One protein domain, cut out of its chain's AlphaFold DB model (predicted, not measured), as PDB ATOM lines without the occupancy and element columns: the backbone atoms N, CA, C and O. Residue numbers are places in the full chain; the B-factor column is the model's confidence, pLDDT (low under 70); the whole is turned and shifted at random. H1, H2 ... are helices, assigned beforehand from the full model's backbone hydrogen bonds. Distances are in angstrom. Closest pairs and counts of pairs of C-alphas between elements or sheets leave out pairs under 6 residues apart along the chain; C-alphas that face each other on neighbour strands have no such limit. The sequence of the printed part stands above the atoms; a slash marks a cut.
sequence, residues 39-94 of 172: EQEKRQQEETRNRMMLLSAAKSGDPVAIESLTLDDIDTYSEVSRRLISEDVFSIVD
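Overview. This is residues 39 to 94 of the 172 residues of an uncharacterized protein of bioreactor metagenome (UniProt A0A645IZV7). Two long helices, H1 and H2, form an open V, joined at its point by the tight turn between them, and at the far end of H2 the chain folds back into the short helix H3. The arms of the V spread away from the turn, and residues 39 to 50 of H1 stand free. The printed part has 56 residues with three named helices, in the order H1, H2, H3, and no named strand; its class is all helix. It is loose, with a radius of gyration of the C-alphas of 13.7 A, and only just elongated, spanning 39 by 24 by 13 A.

Arrangement. H1, residues 39 to 59, and H2, residues 63 to 83, form a helical hairpin. They run opposite ways at a steep tilt of 42 degrees. They touch through residues 51 to 58 of H1 and 64 to 69 of H2 alone; their closest C-alphas, those of Ala 58 and Ala 65, are 5.1 A apart. Residues 73 to 78 of H2 stand free. H3, residues 89 to 92, is close to H2 but not clearly touching, with the closest C-alphas, those of Arg 83 and Ile 92, 7.1 A apart. H1 and H3 are apart. In H1 and H2 every O i to N i+4 pair is within hydrogen-bond range; H3 is too short for such a pair.

Along the chain. H1 begins at C-alpha 39, (-42.668, 15.677, -34.946), and is 30.4 A long from first to last C-alpha. H2 begins at C-alpha 63, (-35.649, 45.526, -27.134), and is 30.6 A long. H3, 5.2 A long, ends at C-alpha 92, (-40.246, 16.579, -17.469).

Size, cuts and confidence. The two C-alphas farthest apart, those of Ser 60 and Ser 86, are 40.0 A apart. The printed part has no cut, and both links are tight. The mean pLDDT of the printed part is 76.4; residue 81 and residues 83 to 93 are under 70.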
ATOM      1  N   GLU A  39     -42.110  14.322 -34.919       77.56
ATOM      2  CA  GLU A  39     -42.668  15.677 -34.946       77.56
ATOM      3  C   GLU A  39     -42.150  16.538 -33.790       77.56
ATOM      4  O   GLU A  39     -41.837  17.709 -33.998       77.56
ATOM      5  N   GLN A  40     -41.988  15.954 -32.599       72.25
ATOM      6  CA  GLN A  40     -41.433  16.657 -31.439       72.25
ATOM      7  C   GLN A  40     -39.961  17.014 -31.665       72.25
ATOM      8  O   GLN A  40     -39.556  18.134 -31.365       72.25
ATOM      9  N   GLU A  41     -39.175  16.115 -32.265       77.00
ATOM     10  CA  GLU A  41     -37.779  16.399 -32.627       77.00
ATOM     11  C   GLU A  41     -37.657  17.565 -33.617       77.00
ATOM     12  O   GLU A  41     -36.817  18.448 -33.441       77.00
ATOM     13  N   LYS A  42     -38.513  17.602 -34.647       79.81
ATOM     14  CA  LYS A  42     -38.531  18.705 -35.620       79.81
ATOM     15  C   LYS A  42     -38.902  20.029 -34.970       79.81
ATOM     16  O   LYS A  42     -38.226  21.026 -35.206       79.81
ATOM     17  N   ARG A  43     -39.944  20.026 -34.138       80.25
ATOM     18  CA  ARG A  43     -40.387  21.221 -33.420       80.25
ATOM     19  C   ARG A  43     -39.279  21.770 -32.523       80.25
ATOM     20  O   ARG A  43     -39.010  22.964 -32.561       80.25
ATOM     21  N   GLN A  44     -38.575  20.898 -31.803       75.31
ATOM     22  CA  GLN A  44     -37.457  21.305 -30.955       75.31
ATOM     23  C   GLN A  44     -36.310  21.932 -31.763       75.31
ATOM     24  O   GLN A  44     -35.752  22.949 -31.359       75.31
ATOM     25  N   GLN A  45     -35.979  21.377 -32.934       78.88
ATOM     26  CA  GLN A  45     -34.968  21.974 -33.815       78.88
ATOM     27  C   GLN A  45     -35.371  23.369 -34.314       78.88
ATOM     28  O   GLN A  45     -34.513  24.242 -34.456       78.88
ATOM     29  N   GLU A  46     -36.654  23.587 -34.602       82.75
ATOM     30  CA  GLU A  46     -37.172  24.902 -34.989       82.75
ATOM     31  C   GLU A  46     -37.146  25.890 -33.817       82.75
ATOM     32  O   GLU A  46     -36.691  27.022 -33.988       82.75
ATOM     33  N   GLU A  47     -37.540  25.454 -32.619       81.81
ATOM     34  CA  GLU A  47     -37.491  26.255 -31.390       81.81
ATOM     35  C   GLU A  47     -36.056  26.698 -31.062       81.81
ATOM     36  O   GLU A  47     -35.824  27.887 -30.842       81.81
ATOM     37  N   THR A  48     -35.071  25.798 -31.148       79.44
ATOM     38  CA  THR A  48     -33.643  26.134 -30.989       79.44
ATOM     39  C   THR A  48     -33.176  27.175 -32.009       79.44
ATOM     40  O   THR A  48     -32.507  28.150 -31.655       79.44
ATOM     41  N   ARG A  49     -33.552  27.035 -33.288       82.88
ATOM     42  CA  ARG A  49     -33.184  28.021 -34.323       82.88
ATOM     43  C   ARG A  49     -33.794  29.392 -34.045       82.88
ATOM     44  O   ARG A  49     -33.097  30.401 -34.171       82.88
ATOM     45  N   ASN A  50     -35.064  29.428 -33.651       83.81
ATOM     46  CA  ASN A  50     -35.758  30.666 -33.308       83.81
ATOM     47  C   ASN A  50     -35.118  31.331 -32.083       83.81
ATOM     48  O   ASN A  50     -34.832  32.530 -32.117       83.81
ATOM     49  N   ARG A  51     -34.789  30.550 -31.045       83.25
ATOM     50  CA  ARG A  51     -34.100  31.037 -29.842       83.25
ATOM     51  C   ARG A  51     -32.726  31.621 -30.175       83.25
ATOM     52  O   ARG A  51     -32.415  32.725 -29.731       83.25
ATOM     53  N   MET A  52     -31.926  30.953 -31.013       82.62
ATOM     54  CA  MET A  52     -30.636  31.488 -31.475       82.62
ATOM     55  C   MET A  52     -30.783  32.808 -32.240       82.62
ATOM     56  O   MET A  52     -29.982  33.728 -32.049       82.62
ATOM     57  N   MET A  53     -31.806  32.927 -33.089       84.88
ATOM     58  CA  MET A  53     -32.079  34.162 -33.824       84.88
ATOM     59  C   MET A  53     -32.413  35.313 -32.866       84.88
ATOM     60  O   MET A  53     -31.801  36.380 -32.962       84.88
ATOM     61  N   LEU A  54     -33.300  35.079 -31.894       84.81
ATOM     62  CA  LEU A  54     -33.661  36.065 -30.870       84.81
ATOM     63  C   LEU A  54     -32.461  36.460 -30.003       84.81
ATOM     64  O   LEU A  54     -32.238  37.647 -29.776       84.81
ATOM     65  N   LEU A  55     -31.623  35.503 -29.595       83.19
ATOM     66  CA  LEU A  55     -30.390  35.780 -28.848       83.19
ATOM     67  C   LEU A  55     -29.430  36.677 -29.638       83.19
ATOM     68  O   LEU A  55     -28.811  37.583 -29.074       83.19
ATOM     69  N   SER A  56     -29.311  36.453 -30.948       82.81
ATOM     70  CA  SER A  56     -28.465  37.279 -31.811       82.81
ATOM     71  C   SER A  56     -28.985  38.719 -31.930       82.81
ATOM     72  O   SER A  56     -28.194  39.660 -31.836       82.81
ATOM     73  N   ALA A  57     -30.305  38.895 -32.048       81.19
ATOM     74  CA  ALA A  57     -30.957  40.201 -32.102       81.19
ATOM     75  C   ALA A  57     -30.856  40.936 -30.754       81.19
ATOM     76  O   ALA A  57     -30.430  42.093 -30.704       81.19
ATOM     77  N   ALA A  58     -31.106  40.241 -29.642       83.12
ATOM     78  CA  ALA A  58     -30.953  40.778 -28.293       83.12
ATOM     79  C   ALA A  58     -29.513  41.247 -28.019       83.12
ATOM     80  O   ALA A  58     -29.301  42.325 -27.463       83.12
ATOM     81  N   LYS A  59     -28.501  40.505 -28.495       78.62
ATOM     82  CA  LYS A  59     -27.086  40.907 -28.398       78.62
ATOM     83  C   LYS A  59     -26.780  42.209 -29.148       78.62
ATOM     84  O   LYS A  59     -25.858  42.926 -28.764       78.62
ATOM     85  N   SER A  60     -27.535  42.520 -30.202       82.25
ATOM     86  CA  SER A  60     -27.435  43.792 -30.929       82.25
ATOM     87  C   SER A  60     -28.212  44.949 -30.282       82.25
ATOM     88  O   SER A  60     -28.129  46.074 -30.768       82.25
ATOM     89  N   GLY A  61     -28.902  44.697 -29.163       81.38
ATOM     90  CA  GLY A  61     -29.669  45.692 -28.413       81.38
ATOM     91  C   GLY A  61     -31.127  45.828 -28.852       81.38
ATOM     92  O   GLY A  61     -31.738  46.849 -28.549       81.38
ATOM     93  N   ASP A  62     -31.680  44.837 -29.563       87.94
ATOM     94  CA  ASP A  62     -33.093  44.826 -29.954       87.94
ATOM     95  C   ASP A  62     -33.998  44.616 -28.719       87.94
ATOM     96  O   ASP A  62     -33.973  43.533 -28.121       87.94
ATOM     97  N   PRO A  63     -34.801  45.622 -28.317       85.75
ATOM     98  CA  PRO A  63     -35.649  45.526 -27.134       85.75
ATOM     99  C   PRO A  63     -36.770  44.490 -27.287       85.75
ATOM    100  O   PRO A  63     -37.144  43.872 -26.295       85.75
ATOM    101  N   VAL A  64     -37.270  44.256 -28.506       86.50
ATOM    102  CA  VAL A  64     -38.361  43.300 -28.762       86.50
ATOM    103  C   VAL A  64     -37.860  41.869 -28.587       86.50
ATOM    104  O   VAL A  64     -38.547  41.029 -28.005       86.50
ATOM    105  N   ALA A  65     -36.635  41.593 -29.041       83.38
ATOM    106  CA  ALA A  65     -36.002  40.293 -28.849       83.38
ATOM    107  C   ALA A  65     -35.694  40.014 -27.368       83.38
ATOM    108  O   ALA A  65     -35.884  38.891 -26.907       83.38
ATOM    109  N   ILE A  66     -35.258  41.032 -26.615       83.25
ATOM    110  CA  ILE A  66     -35.024  40.923 -25.166       83.25
ATOM    111  C   ILE A  66     -36.335  40.622 -24.431       83.25
ATOM    112  O   ILE A  66     -36.379  39.705 -23.613       83.25
ATOM    113  N   GLU A  67     -37.401  41.367 -24.726       85.06
ATOM    114  CA  GLU A  67     -38.714  41.160 -24.111       85.06
ATOM    115  C   GLU A  67     -39.267  39.765 -24.424       85.06
ATOM    116  O   GLU A  67     -39.671  39.058 -23.504       85.06
ATOM    117  N   SER A  68     -39.191  39.331 -25.688       84.31
ATOM    118  CA  SER A  68     -39.662  38.004 -26.111       84.31
ATOM    119  C   SER A  68     -38.939  36.878 -25.367       84.31
ATOM    120  O   SER A  68     -39.590  36.024 -24.779       84.31
ATOM    121  N   LEU A  69     -37.600  36.924 -25.295       82.69
ATOM    122  CA  LEU A  69     -36.816  35.936 -24.538       82.69
ATOM    123  C   LEU A  69     -37.179  35.919 -23.046       82.69
ATOM    124  O   LEU A  69     -37.190  34.863 -22.423       82.69
ATOM    125  N   THR A  70     -37.476  37.088 -22.473       81.94
ATOM    126  CA  THR A  70     -37.832  37.201 -21.052       81.94
ATOM    127  C   THR A  70     -39.210  36.597 -20.776       81.94
ATOM    128  O   THR A  70     -39.386  35.917 -19.768       81.94
ATOM    129  N   LEU A  71     -40.181  36.827 -21.664       83.62
ATOM    130  CA  LEU A  71     -41.515  36.232 -21.567       83.62
ATOM    131  C   LEU A  71     -41.455  34.708 -21.734       83.62
ATOM    132  O   LEU A  71     -42.015  33.996 -20.900       83.62
ATOM    133  N   ASP A  72     -40.697  34.211 -22.715       82.44
ATOM    134  CA  ASP A  72     -40.511  32.772 -22.945       82.44
ATOM    135  C   ASP A  72     -39.893  32.065 -21.724       82.44
ATOM    136  O   ASP A  72     -40.324  30.974 -21.338       82.44
ATOM    137  N   ASP A  73     -38.896  32.681 -21.081       78.56
ATOM    138  CA  ASP A  73     -38.269  32.125 -19.878       78.56
ATOM    139  C   ASP A  73     -39.250  32.103 -18.681       78.56
ATOM    140  O   ASP A  73     -39.253  31.141 -17.904       78.56
ATOM    141  N   ILE A  74     -40.122  33.113 -18.541       82.38
ATOM    142  CA  ILE A  74     -41.172  33.154 -17.502       82.38
ATOM    143  C   ILE A  74     -42.208  32.047 -17.722       82.38
ATOM    144  O   ILE A  74     -42.599  31.363 -16.764       82.38
ATOM    145  N   ASP A  75     -42.645  31.855 -18.964       81.06
ATOM    146  CA  ASP A  75     -43.619  30.826 -19.319       81.06
ATOM    147  C   ASP A  75     -43.029  29.429 -19.106       81.06
ATOM    148  O   ASP A  75     -43.630  28.608 -18.407       81.06
ATOM    149  N   THR A  76     -41.794  29.201 -19.565       78.00
ATOM    150  CA  THR A  76     -41.062  27.943 -19.346       78.00
ATOM    151  C   THR A  76     -40.939  27.628 -17.855       78.00
ATOM    152  O   THR A  76     -41.243  26.516 -17.416       78.00
ATOM    153  N   TYR A  77     -40.544  28.612 -17.038       74.81
ATOM    154  CA  TYR A  77     -40.449  28.439 -15.588       74.81
ATOM    155  C   TYR A  77     -41.805  28.072 -14.965       74.81
ATOM    156  O   TYR A  77     -41.893  27.174 -14.123       74.81
ATOM    157  N   SER A  78     -42.877  28.734 -15.404       74.44
ATOM    158  CA  SER A  78     -44.239  28.516 -14.906       74.44
ATOM    159  C   SER A  78     -44.812  27.150 -15.300       74.44
ATOM    160  O   SER A  78     -45.592  26.560 -14.543       74.44
ATOM    161  N   GLU A  79     -44.457  26.639 -16.476       77.69
ATOM    162  CA  GLU A  79     -44.827  25.299 -16.936       77.69
ATOM    163  C   GLU A  79     -44.072  24.210 -16.174       77.69
ATOM    164  O   GLU A  79     -44.693  23.289 -15.633       77.69
ATOM    165  N   VAL A  80     -42.747  24.347 -16.058       71.19
ATOM    166  CA  VAL A  80     -41.902  23.407 -15.308       71.19
ATOM    167  C   VAL A  80     -42.343  23.356 -13.846       71.19
ATOM    168  O   VAL A  80     -42.567  22.270 -13.315       71.19
ATOM    169  N   SER A  81     -42.566  24.510 -13.209       68.94
ATOM    170  CA  SER A  81     -43.011  24.583 -11.812       68.94
ATOM    171  C   SER A  81     -44.332  23.848 -11.565       68.94
ATOM    172  O   SER A  81     -44.463  23.159 -10.555       68.94
ATOM    173  N   ARG A  82     -45.291  23.927 -12.499       71.50
ATOM    174  CA  ARG A  82     -46.563  23.198 -12.393       71.50
ATOM    175  C   ARG A  82     -46.382  21.689 -12.534       71.50
ATOM    176  O   ARG A  82     -46.971  20.943 -11.757       71.50
ATOM    177  N   ARG A  83     -45.566  21.239 -13.489       68.94
ATOM    178  CA  ARG A  83     -45.353  19.804 -13.747       68.94
ATOM    179  C   ARG A  83     -44.548  19.121 -12.643       68.94
ATOM    180  O   ARG A  83     -44.838  17.976 -12.317       68.94
ATOM    181  N   LEU A  84     -43.628  19.839 -11.995       61.34
ATOM    182  CA  LEU A  84     -42.847  19.346 -10.849       61.34
ATOM    183  C   LEU A  84     -43.702  18.887  -9.655       61.34
ATOM    184  O   LEU A  84     -43.225  18.122  -8.823       61.34
ATOM    185  N   ILE A  85     -44.948  19.358  -9.544       61.25
ATOM    186  CA  ILE A  85     -45.864  18.972  -8.460       61.25
ATOM    187  C   ILE A  85     -46.365  17.531  -8.650       61.25
ATOM    188  O   ILE A  85     -46.638  16.839  -7.670       61.25
ATOM    189  N   SER A  86     -46.509  17.085  -9.901       51.28
ATOM    190  CA  SER A  86     -47.162  15.820 -10.260       51.28
ATOM    191  C   SER A  86     -46.254  14.805 -10.955       51.28
ATOM    192  O   SER A  86     -46.581  13.622 -10.971       51.28
ATOM    193  N   GLU A  87     -45.145  15.245 -11.547       60.59
ATOM    194  CA  GLU A  87     -44.235  14.428 -12.351       60.59
ATOM    195  C   GLU A  87     -42.810  14.454 -11.765       60.59
ATOM    196  O   GLU A  87     -42.396  15.424 -11.130       60.59
ATOM    197  N   ASP A  88     -42.034  13.393 -12.004       57.25
ATOM    198  CA  ASP A  88     -40.608  13.372 -11.658       57.25
ATOM    199  C   ASP A  88     -39.822  14.297 -12.604       57.25
ATOM    200  O   ASP A  88     -40.005  14.248 -13.823       57.25
ATOM    201  N   VAL A  89     -38.901  15.097 -12.055       60.00
ATOM    202  CA  VAL A  89     -38.038  16.055 -12.775       60.00
ATOM    203  C   VAL A  89     -37.393  15.401 -14.003       60.00
ATOM    204  O   VAL A  89     -37.299  16.014 -15.066       60.00
ATOM    205  N   PHE A  90     -36.994  14.131 -13.878       56.41
ATOM    206  CA  PHE A  90     -36.302  13.372 -14.928       56.41
ATOM    207  C   PHE A  90     -37.192  12.962 -16.113       56.41
ATOM    208  O   PHE A  90     -36.669  12.565 -17.160       56.41
ATOM    209  N   SER A  91     -38.513  13.062 -15.946       58.97
ATOM    210  CA  SER A  91     -39.528  12.829 -16.982       58.97
ATOM    211  C   SER A  91     -39.966  14.125 -17.669       58.97
ATOM    212  O   SER A  91     -40.457  14.090 -18.794       58.97
ATOM    213  N   ILE A  92     -39.795  15.266 -16.993       60.81
ATOM    214  CA  ILE A  92     -40.246  16.579 -17.469       60.81
ATOM    215  C   ILE A  92     -39.169  17.256 -18.320       60.81
ATOM    216  O   ILE A  92     -39.498  17.907 -19.309       60.81
ATOM    217  N   VAL A  93     -37.898  17.134 -17.917       65.19
ATOM    218  CA  VAL A  93     -36.793  17.923 -18.477       65.19
ATOM    219  C   VAL A  93     -35.815  17.027 -19.234       65.19
ATOM    220  O   VAL A  93     -35.318  16.035 -18.695       65.19
ATOM    221  N   ASP A  94     -35.521  17.392 -20.484       72.50
ATOM    222  CA  ASP A  94     -34.547  16.692 -21.329       72.50
ATOM    223  C   ASP A  94     -33.108  16.971 -20.894       72.50
ATOM    224  O   ASP A  94     -32.339  16.037 -20.660       72.50
TER     225      ASP A  94